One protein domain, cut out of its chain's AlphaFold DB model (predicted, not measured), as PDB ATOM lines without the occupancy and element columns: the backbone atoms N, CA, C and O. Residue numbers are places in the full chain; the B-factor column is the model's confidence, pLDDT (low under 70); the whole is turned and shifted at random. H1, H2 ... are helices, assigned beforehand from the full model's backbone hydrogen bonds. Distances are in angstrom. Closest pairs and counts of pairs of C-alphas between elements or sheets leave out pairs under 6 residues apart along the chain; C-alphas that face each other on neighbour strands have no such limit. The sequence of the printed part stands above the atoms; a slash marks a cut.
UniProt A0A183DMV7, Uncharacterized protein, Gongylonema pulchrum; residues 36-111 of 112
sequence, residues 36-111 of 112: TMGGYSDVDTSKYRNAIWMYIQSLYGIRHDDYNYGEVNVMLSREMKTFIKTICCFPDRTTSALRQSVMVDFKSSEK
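This is residues 36 to 111 of the 112 residues of an uncharacterized protein of Gongylonema pulchrum (UniProt A0A183DMV7). Three helices make the main body of a flat model: H1, the longest, has the short H2 crossing over it on one side, while H3 packs by part of its length on residues 56 to 59 of H1. Two short helices, H4 and H5, follow at the far side of the plate, H4 near H3 and H5 touching no helix, and the last printed residue comes back to within 12.6 A of the first, C-alpha to C-alpha. The printed part has 76 residues with five named helices in the order H1, H2, H3, H4, H5 and no named strand; the class is all helix. The whole is compact, with a radius of gyration of the C-alphas of 13.0 A and spans of 36 by 34 by 17 A.

Before the first helix, residues 36 to 37 pair briefly with residues 40 to 41, antiparallel. H1, residues 46 to 59, touches H2, residues 70 to 75, closest at the C-alphas of Ala 51 and Val 72, 5.1 A apart. The two run opposite ways at a steep tilt of 58 degrees. H3, residues 78 to 89, touches H1 with residues 84 to 88 alone, and H1 meets that touch with residues 56 to 59 alone. The closest C-alphas of H1 and H3 are those of Ile 56 and Ile 84, 7.3 A apart. H1 and H3 run the same way at a steep tilt of 53 degrees. H2 and H3 are apart, though a tight link of 2 residues joins them. H4, residues 96 to 100, is close to H3 but not clearly touching it, the closest C-alphas being those of Phe 83 and Leu 98, 6.4 A apart. H5, residues 108 to 111, is only just apart from H4, with their closest C-alphas 8.4 A apart. H1, H2, H3 and H4 have every O i to N i+4 pair within hydrogen-bond range; H5, with 4 residues, is too short for such a pair.

H1 begins at C-alpha 46, at (190.321, 229.868, 185.217), and is 20.0 A long from first to last C-alpha. H2 is 9.0 A long. H3 begins at C-alpha 78, at (197.776, 240.255, 200.225), and is 16.1 A long. H4 is 6.1 A long, and H5, 5.3 A long, ends at C-alpha 111, at (186.611, 228.071, 200.590).

The two C-alphas farthest apart are those of Asp 42 and Asp 92, 36.0 A. The printed part, residues 36 to 111, has no cut. No link between helices is long. The mean pLDDT of the printed part is 95.2, and no printed residue is under 70.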
ATOM      1  N   THR A  36     181.094 229.971 188.902       94.81
ATOM      2  CA  THR A  36     180.631 230.913 189.926       94.81
ATOM      3  C   THR A  36     181.808 231.553 190.640       94.81
ATOM      4  O   THR A  36     182.865 230.934 190.774       94.81
ATOM      5  N   MET A  37     181.608 232.774 191.127       93.31
ATOM      6  CA  MET A  37     182.559 233.463 191.995       93.31
ATOM      7  C   MET A  37     181.781 234.307 193.006       93.31
ATOM      8  O   MET A  37     181.292 235.389 192.683       93.31
ATOM      9  N   GLY A  38     181.592 233.783 194.215       91.81
ATOM     10  CA  GLY A  38     180.756 234.395 195.247       91.81
ATOM     11  C   GLY A  38     179.297 234.563 194.822       91.81
ATOM     12  O   GLY A  38     178.587 233.580 194.593       91.81
ATOM     13  N   GLY A  39     178.827 235.810 194.751       91.75
ATOM     14  CA  GLY A  39     177.462 236.139 194.323       91.75
ATOM     15  C   GLY A  39     177.222 236.063 192.809       91.75
ATOM     16  O   GLY A  39     176.075 236.164 192.382       91.75
ATOM     17  N   TYR A  40     178.274 235.893 192.003       93.56
ATOM     18  CA  TYR A  40     178.207 235.953 190.541       93.56
ATOM     19  C   TYR A  40     178.149 234.555 189.903       93.56
ATOM     20  O   TYR A  40     178.829 233.629 190.360       93.56
ATOM     21  N   SER A  41     177.363 234.417 188.830       94.75
ATOM     22  CA  SER A  41     177.302 233.243 187.945       94.75
ATOM     23  C   SER A  41     177.886 233.556 186.564       94.75
ATOM     24  O   SER A  41     178.111 234.720 186.238       94.75
ATOM     25  N   ASP A  42     178.116 232.510 185.767       95.81
ATOM     26  CA  ASP A  42     178.617 232.581 184.387       95.81
ATOM     27  C   ASP A  42     179.982 233.280 184.264       95.81
ATOM     28  O   ASP A  42     180.274 233.991 183.303       95.81
ATOM     29  N   VAL A  43     180.840 233.067 185.264       96.00
ATOM     30  CA  VAL A  43     182.177 233.664 185.355       96.00
ATOM     31  C   VAL A  43     183.235 232.613 185.038       96.00
ATOM     32  O   VAL A  43     183.316 231.574 185.696       96.00
ATOM     33  N   ASP A  44     184.113 232.904 184.077       96.31
ATOM     34  CA  ASP A  44     185.327 232.111 183.880       96.31
ATOM     35  C   ASP A  44     186.342 232.402 184.995       96.31
ATOM     36  O   ASP A  44     187.017 233.433 185.018       96.31
ATOM     37  N   THR A  45     186.467 231.462 185.929       96.38
ATOM     38  CA  THR A  45     187.388 231.573 187.066       96.38
ATOM     39  C   THR A  45     188.789 231.029 186.773       96.38
ATOM     40  O   THR A  45     189.631 231.009 187.671       96.38
ATOM     41  N   SER A  46     189.086 230.601 185.540       96.25
ATOM     42  CA  SER A  46     190.321 229.868 185.217       96.25
ATOM     43  C   SER A  46     191.580 230.668 185.526       96.25
ATOM     44  O   SER A  46     192.515 230.129 186.110       96.25
ATOM     45  N   LYS A  47     191.583 231.980 185.261       95.56
ATOM     46  CA  LYS A  47     192.713 232.852 185.627       95.56
ATOM     47  C   LYS A  47     192.960 232.902 187.134       95.56
ATOM     48  O   LYS A  47     194.106 232.840 187.569       95.56
ATOM     49  N   TYR A  48     191.896 232.986 187.930       96.00
ATOM     50  CA  TYR A  48     192.005 233.030 189.386       96.00
ATOM     51  C   TYR A  48     192.496 231.687 189.948       96.00
ATOM     52  O   TYR A  48     193.434 231.664 190.744       96.00
ATOM     53  N   ARG A  49     191.935 230.561 189.477       97.12
ATOM     54  CA  ARG A  49     192.378 229.209 189.870       97.12
ATOM     55  C   ARG A  49     193.841 228.960 189.483       97.12
ATOM     56  O   ARG A  49     194.625 228.511 190.318       97.12
ATOM     57  N   ASN A  50     194.237 229.344 188.266       96.56
ATOM     58  CA  ASN A  50     195.621 229.234 187.800       96.56
ATOM     59  C   ASN A  50     196.576 230.093 188.635       96.56
ATOM     60  O   ASN A  50     197.648 229.620 189.003       96.56
ATOM     61  N   ALA A  51     196.186 231.314 189.009       97.75
ATOM     62  CA  ALA A  51     197.006 232.157 189.873       97.75
ATOM     63  C   ALA A  51     197.243 231.526 191.257       97.75
ATOM     64  O   ALA A  51     198.360 231.600 191.770       97.75
ATOM     65  N   ILE A  52     196.236 230.871 191.853       97.56
ATOM     66  CA  ILE A  52     196.402 230.114 193.108       97.56
ATOM     67  C   ILE A  52     197.387 228.960 192.905       97.56
ATOM     68  O   ILE A  52     198.347 228.835 193.667       97.56
ATOM     69  N   TRP A  53     197.182 228.150 191.865       97.19
ATOM     70  CA  TRP A  53     198.025 226.996 191.546       97.19
ATOM     71  C   TRP A  53     199.494 227.392 191.342       97.19
ATOM     72  O   TRP A  53     200.394 226.826 191.967       97.19
ATOM     73  N   MET A  54     199.742 228.428 190.538       97.38
ATOM     74  CA  MET A  54     201.089 228.937 190.269       97.38
ATOM     75  C   MET A  54     201.720 229.600 191.491       97.38
ATOM     76  O   MET A  54     202.926 229.464 191.715       97.38
ATOM     77  N   TYR A  55     200.923 230.278 192.320       98.12
ATOM     78  CA  TYR A  55     201.419 230.848 193.566       98.12
ATOM     79  C   TYR A  55     201.871 229.759 194.543       98.12
ATOM     80  O   TYR A  55     202.987 229.845 195.052       98.12
ATOM     81  N   ILE A  56     201.067 228.711 194.753       98.06
ATOM     82  CA  ILE A  56     201.424 227.585 195.631       98.06
ATOM     83  C   ILE A  56     202.712 226.917 195.152       98.06
ATOM     84  O   ILE A  56     203.640 226.756 195.939       98.06
ATOM     85  N   GLN A  57     202.817 226.598 193.863       96.69
ATOM     86  CA  GLN A  57     204.035 226.013 193.302       96.69
ATOM     87  C   GLN A  57     205.269 226.904 193.514       96.69
ATOM     88  O   GLN A  57     206.329 226.412 193.903       96.69
ATOM     89  N   SER A  58     205.115 228.225 193.371       96.88
ATOM     90  CA  SER A  58     206.208 229.172 193.612       96.88
ATOM     91  C   SER A  58     206.669 229.223 195.071       96.88
ATOM     92  O   SER A  58     207.849 229.465 195.323       96.88
ATOM     93  N   LEU A  59     205.780 228.951 196.039       97.75
ATOM     94  CA  LEU A  59     206.152 228.833 197.455       97.75
ATOM     95  C   LEU A  59     207.093 227.647 197.701       97.75
ATOM     96  O   LEU A  59     207.917 227.714 198.611       97.75
ATOM     97  N   TYR A  60     207.006 226.605 196.870       97.44
ATOM     98  CA  TYR A  60     207.877 225.428 196.898       97.44
ATOM     99  C   TYR A  60     209.054 225.516 195.916       97.44
ATOM    100  O   TYR A  60     209.760 224.533 195.702       97.44
ATOM    101  N   GLY A  61     209.296 226.692 195.328       96.00
ATOM    102  CA  GLY A  61     210.434 226.937 194.440       96.00
ATOM    103  C   GLY A  61     210.241 226.471 192.995       96.00
ATOM    104  O   GLY A  61     211.178 226.572 192.208       96.00
ATOM    105  N   ILE A  62     209.046 226.008 192.618       95.88
ATOM    106  CA  ILE A  62     208.731 225.616 191.240       95.88
ATOM    107  C   ILE A  62     208.279 226.859 190.470       95.88
ATOM    108  O   ILE A  62     207.315 227.528 190.855       95.88
ATOM    109  N   ARG A  63     208.985 227.175 189.381       94.19
ATOM    110  CA  ARG A  63     208.664 228.293 188.490       94.19
ATOM    111  C   ARG A  63     208.416 227.792 187.075       94.19
ATOM    112  O   ARG A  63     209.204 227.001 186.570       94.19
ATOM    113  N   HIS A  64     207.333 228.274 186.475       92.69
ATOM    114  CA  HIS A  64     206.967 228.001 185.087       92.69
ATOM    115  C   HIS A  64     207.403 229.181 184.223       92.69
ATOM    116  O   HIS A  64     206.990 230.314 184.482       92.69
ATOM    117  N   ASP A  65     208.282 228.932 183.256       92.56
ATOM    118  CA  ASP A  65     208.925 229.988 182.460       92.56
ATOM    119  C   ASP A  65     207.951 230.691 181.501       92.56
ATOM    120  O   ASP A  65     208.151 231.851 181.139       92.56
ATOM    121  N   ASP A  66     206.873 230.012 181.123       92.69
ATOM    122  CA  ASP A  66     205.798 230.503 180.262       92.69
ATOM    123  C   ASP A  66     204.698 231.260 181.029       92.69
ATOM    124  O   ASP A  66     203.824 231.878 180.416       92.69
ATOM    125  N   TYR A  67     204.747 231.278 182.367       94.81
ATOM    126  CA  TYR A  67     203.738 231.930 183.195       94.81
ATOM    127  C   TYR A  67     204.145 233.341 183.650       94.81
ATOM    128  O   TYR A  67     205.162 233.558 184.318       94.81
ATOM    129  N   ASN A  68     203.290 234.334 183.378       95.88
ATOM    130  CA  ASN A  68     203.484 235.696 183.873       95.88
ATOM    131  C   ASN A  68     203.093 235.818 185.357       95.88
ATOM    132  O   ASN A  68     201.953 236.125 185.701       95.88
ATOM    133  N   TYR A  69     204.072 235.695 186.255       95.56
ATOM    134  CA  TYR A  69     203.867 235.840 187.705       95.56
ATOM    135  C   TYR A  69     203.353 237.219 188.160       95.56
ATOM    136  O   TYR A  69     202.919 237.358 189.306       95.56
ATOM    137  N   GLY A  70     203.344 238.234 187.291       95.50
ATOM    138  CA  GLY A  70     202.618 239.479 187.543       95.50
ATOM    139  C   GLY A  70     201.116 239.250 187.758       95.50
ATOM    140  O   GLY A  70     200.511 239.928 188.591       95.50
ATOM    141  N   GLU A  71     200.529 238.242 187.106       95.25
ATOM    142  CA  GLU A  71     199.112 237.885 187.249       95.25
ATOM    143  C   GLU A  71     198.746 237.485 188.681       95.25
ATOM    144  O   GLU A  71     197.669 237.833 189.157       95.25
ATOM    145  N   VAL A  72     199.657 236.857 189.426       97.00
ATOM    146  CA  VAL A  72     199.439 236.501 190.840       97.00
ATOM    147  C   VAL A  72     199.229 237.745 191.707       97.00
ATOM    148  O   VAL A  72     198.509 237.704 192.704       97.00
ATOM    149  N   ASN A  73     199.855 238.872 191.363       94.19
ATOM    150  CA  ASN A  73     199.658 240.146 192.061       94.19
ATOM    151  C   ASN A  73     198.344 240.831 191.698       94.19
ATOM    152  O   ASN A  73     197.798 241.532 192.541       94.19
ATOM    153  N   VAL A  74     197.841 240.600 190.488       95.69
ATOM    154  CA  VAL A  74     196.546 241.121 190.042       95.69
ATOM    155  C   VAL A  74     195.398 240.292 190.619       95.69
ATOM    156  O   VAL A  74     194.405 240.850 191.071       95.69
ATOM    157  N   MET A  75     195.540 238.966 190.625       95.81
ATOM    158  CA  MET A  75     194.463 238.039 190.979       95.81
ATOM    159  C   MET A  75     194.315 237.832 192.485       95.81
ATOM    160  O   MET A  75     193.199 237.649 192.960       95.81
ATOM    161  N   LEU A  76     195.414 237.830 193.249       96.75
ATOM    162  CA  LEU A  76     195.387 237.487 194.673       96.75
ATOM    163  C   LEU A  76     195.732 238.692 195.546       96.75
ATOM    164  O   LEU A  76     196.831 239.250 195.455       96.75
ATOM    165  N   SER A  77     194.825 239.026 196.468       95.75
ATOM    166  CA  SER A  77     195.085 240.025 197.505       95.75
ATOM    167  C   SER A  77     196.216 239.589 198.444       95.75
ATOM    168  O   SER A  77     196.621 238.420 198.496       95.75
ATOM    169  N   ARG A  78     196.734 240.536 199.230       96.00
ATOM    170  CA  ARG A  78     197.776 240.255 200.225       96.00
ATOM    171  C   ARG A  78     197.286 239.280 201.298       96.00
ATOM    172  O   ARG A  78     198.034 238.393 201.710       96.00
ATOM    173  N   GLU A  79     196.041 239.432 201.728       95.75
ATOM    174  CA  GLU A  79     195.373 238.575 202.705       95.75
ATOM    175  C   GLU A  79     195.244 237.156 202.151       95.75
ATOM    176  O   GLU A  79     195.621 236.203 202.829       95.75
ATOM    177  N   MET A  80     194.821 237.017 200.887       97.06
ATOM    178  CA  MET A  80     194.698 235.719 200.222       97.06
ATOM    179  C   MET A  80     196.049 235.004 200.119       97.06
ATOM    180  O   MET A  80     196.166 233.835 200.479       97.06
ATOM    181  N   LYS A  81     197.109 235.720 199.727       97.75
ATOM    182  CA  LYS A  81     198.475 235.170 199.702       97.75
ATOM    183  C   LYS A  81     198.957 234.730 201.078       97.75
ATOM    184  O   LYS A  81     199.560 233.670 201.212       97.75
ATOM    185  N   THR A  82     198.685 235.538 202.100       97.56
ATOM    186  CA  THR A  82     199.054 235.228 203.487       97.56
ATOM    187  C   THR A  82     198.329 233.978 203.973       97.56
ATOM    188  O   THR A  82     198.960 233.104 204.567       97.56
ATOM    189  N   PHE A  83     197.034 233.855 203.675       97.81
ATOM    190  CA  PHE A  83     196.250 232.667 203.987       97.81
ATOM    191  C   PHE A  83     196.803 231.426 203.284       97.81
ATOM    192  O   PHE A  83     197.164 230.478 203.977       97.81
ATOM    193  N   ILE A  84     196.968 231.463 201.955       98.06
ATOM    194  CA  ILE A  84     197.524 230.348 201.169       98.06
ATOM    195  C   ILE A  84     198.891 229.927 201.720       98.06
ATOM    196  O   ILE A  84     199.115 228.756 202.012       98.06
ATOM    197  N   LYS A  85     199.805 230.880 201.939       98.31
ATOM    198  CA  LYS A  85     201.134 230.579 202.484       98.31
ATOM    199  C   LYS A  85     201.061 229.943 203.872       98.31
ATOM    200  O   LYS A  85     201.855 229.058 204.175       98.31
ATOM    201  N   THR A  86     200.129 230.388 204.710       98.25
ATOM    202  CA  THR A  86     199.945 229.820 206.050       98.25
ATOM    203  C   THR A  86     199.453 228.381 205.958       98.25
ATOM    204  O   THR A  86     200.096 227.507 206.521       98.25
ATOM    205  N   ILE A  87     198.394 228.100 205.194       97.50
ATOM    206  CA  ILE A  87     197.854 226.733 205.098       97.50
ATOM    207  C   ILE A  87     198.816 225.766 204.397       97.50
ATOM    208  O   ILE A  87     198.850 224.591 204.747       97.50
ATOM    209  N   CYS A  88     199.617 226.244 203.439       97.69
ATOM    210  CA  CYS A  88     200.585 225.407 202.738       97.69
ATOM    211  C   CYS A  88     201.832 225.133 203.585       97.69
ATOM    212  O   CYS A  88     202.290 223.999 203.632       97.69
ATOM    213  N   CYS A  89     202.396 226.156 204.234       97.62
ATOM    214  CA  CYS A  89     203.733 226.059 204.831       97.62
ATOM    215  C   CYS A  89     203.736 226.000 206.366       97.62
ATOM    216  O   CYS A  89     204.720 225.554 206.948       97.62
ATOM    217  N   PHE A  90     202.677 226.475 207.025       97.56
ATOM    218  CA  PHE A  90     202.551 226.549 208.487       97.56
ATOM    219  C   PHE A  90     201.112 226.226 208.932       97.56
ATOM    220  O   PHE A  90     200.455 227.070 209.557       97.56
ATOM    221  N   PRO A  91     200.569 225.049 208.564       96.88
ATOM    222  CA  PRO A  91     199.156 224.732 208.771       96.88
ATOM    223  C   PRO A  91     198.738 224.799 210.247       96.88
ATOM    224  O   PRO A  91     197.608 225.193 210.534       96.88
ATOM    225  N   ASP A  92     199.660 224.521 211.174       97.31
ATOM    226  CA  ASP A  92     199.510 224.650 212.631       97.31
ATOM    227  C   ASP A  92     199.169 226.076 213.094       97.31
ATOM    228  O   ASP A  92     198.584 226.263 214.160       97.31
ATOM    229  N   ARG A  93     199.486 227.090 212.280       96.81
ATOM    230  CA  ARG A  93     199.217 228.510 212.559       96.81
ATOM    231  C   ARG A  93     197.919 229.015 211.938       96.81
ATOM    232  O   ARG A  93     197.610 230.204 212.043       96.81
ATOM    233  N   THR A  94     197.158 228.150 211.272       96.00
ATOM    234  CA  THR A  94     195.888 228.535 210.652       96.00
ATOM    235  C   THR A  94     194.854 228.845 211.730       96.00
ATOM    236  O   THR A  94     194.542 228.002 212.567       96.00
ATOM    237  N   THR A  95     194.283 230.051 211.701       95.88
ATOM    238  CA  THR A  95     193.243 230.475 212.651       95.88
ATOM    239  C   THR A  95     191.907 230.704 211.953       95.88
ATOM    240  O   THR A  95     191.850 231.015 210.760       95.88
ATOM    241  N   SER A  96     190.806 230.616 212.707       94.19
ATOM    242  CA  SER A  96     189.470 230.932 212.185       94.19
ATOM    243  C   SER A  96     189.370 232.372 211.678       94.19
ATOM    244  O   SER A  96     188.726 232.607 210.660       94.19
ATOM    245  N   ALA A  97     190.050 233.318 212.334       94.25
ATOM    246  CA  ALA A  97     190.102 234.711 211.896       94.25
ATOM    247  C   ALA A  97     190.779 234.850 210.522       94.25
ATOM    248  O   ALA A  97     190.239 235.510 209.639       94.25
ATOM    249  N   LEU A  98     191.909 234.163 210.309       94.00
ATOM    250  CA  LEU A  98     192.605 234.166 209.020       94.00
ATOM    251  C   LEU A  98     191.759 233.524 207.906       94.00
ATOM    252  O   LEU A  98     191.736 234.009 206.778       94.00
ATOM    253  N   ARG A  99     191.015 232.455 208.219       92.50
ATOM    254  CA  ARG A  99     190.080 231.833 207.267       92.50
ATOM    255  C   ARG A  99     188.904 232.756 206.921       92.50
ATOM    256  O   ARG A  99     188.423 232.742 205.791       92.50
ATOM    257  N   GLN A 100     188.424 233.544 207.881       92.81
ATOM    258  CA  GLN A 100     187.328 234.494 207.673       92.81
ATOM    259  C   GLN A 100     187.774 235.757 206.930       92.81
ATOM    260  O   GLN A 100     186.962 236.329 206.209       92.81
ATOM    261  N   SER A 101     189.044 236.164 207.038       92.94
ATOM    262  CA  SER A 101     189.558 237.376 206.384       92.94
ATOM    263  C   SER A 101     189.702 237.270 204.863       92.94
ATOM    264  O   SER A 101     189.982 238.271 204.211       92.94
ATOM    265  N   VAL A 102     189.551 236.076 204.285       94.44
ATOM    266  CA  VAL A 102     189.668 235.844 202.840       94.44
ATOM    267  C   VAL A 102     188.342 235.398 202.244       94.44
ATOM    268  O   VAL A 102     187.548 234.723 202.907       94.44
ATOM    269  N   MET A 103     188.122 235.752 200.972       91.25
ATOM    270  CA  MET A 103     186.936 235.350 200.210       91.25
ATOM    271  C   MET A 103     185.635 235.672 200.978       91.25
ATOM    272  O   MET A 103     184.771 234.818 201.147       91.25
ATOM    273  N   VAL A 104     185.537 236.876 201.555       90.19
ATOM    274  CA  VAL A 104     184.470 237.255 202.506       90.19
ATOM    275  C   VAL A 104     183.077 237.080 201.897       90.19
ATOM    276  O   VAL A 104     182.213 236.491 202.540       90.19
ATOM    277  N   ASP A 105     182.912 237.474 200.634       89.94
ATOM    278  CA  ASP A 105     181.640 237.401 199.902       89.94
ATOM    279  C   ASP A 105     181.434 236.074 199.148       89.94
ATOM    280  O   ASP A 105     180.528 235.945 198.323       89.94
ATOM    281  N   PHE A 106     182.295 235.083 199.393       90.75
ATOM    282  CA  PHE A 106     182.228 233.783 198.735       90.75
ATOM    283  C   PHE A 106     181.448 232.787 199.578       90.75
ATOM    284  O   PHE A 106     181.434 232.839 200.813       90.75
ATOM    285  N   LYS A 107     180.842 231.813 198.904       90.88
ATOM    286  CA  LYS A 107     180.162 230.701 199.562       90.88
ATOM    287  C   LYS A 107     181.181 229.848 200.307       90.88
ATOM    288  O   LYS A 107     182.315 229.670 199.868       90.88
ATOM    289  N   SER A 108     180.749 229.228 201.404       88.69
ATOM    290  CA  SER A 108     181.601 228.305 202.164       88.69
ATOM    291  C   SER A 108     182.178 227.184 201.295       88.69
ATOM    292  O   SER A 108     183.313 226.787 201.527       88.69
ATOM    293  N   SER A 109     181.438 226.721 200.280       92.50
ATOM    294  CA  SER A 109     181.886 225.703 199.319       92.50
ATOM    295  C   SER A 109     183.060 226.144 198.447       92.50
ATOM    296  O   SER A 109     183.810 225.296 197.993       92.50
ATOM    297  N   GLU A 110     183.233 227.446 198.210       90.94
ATOM    298  CA  GLU A 110     184.358 227.989 197.434       90.94
ATOM    299  C   GLU A 110     185.618 228.174 198.301       90.94
ATOM    300  O   GLU A 110     186.694 228.450 197.779       90.94
ATOM    301  N   LYS A 111     185.491 228.036 199.631       90.69
ATOM    302  CA  LYS A 111     186.611 228.071 200.590       90.69
ATOM    303  C   LYS A 111     187.098 226.683 201.019       90.69
ATOM    304  O   LYS A 111     188.009 226.619 201.849       90.69
TER     305      LYS A 111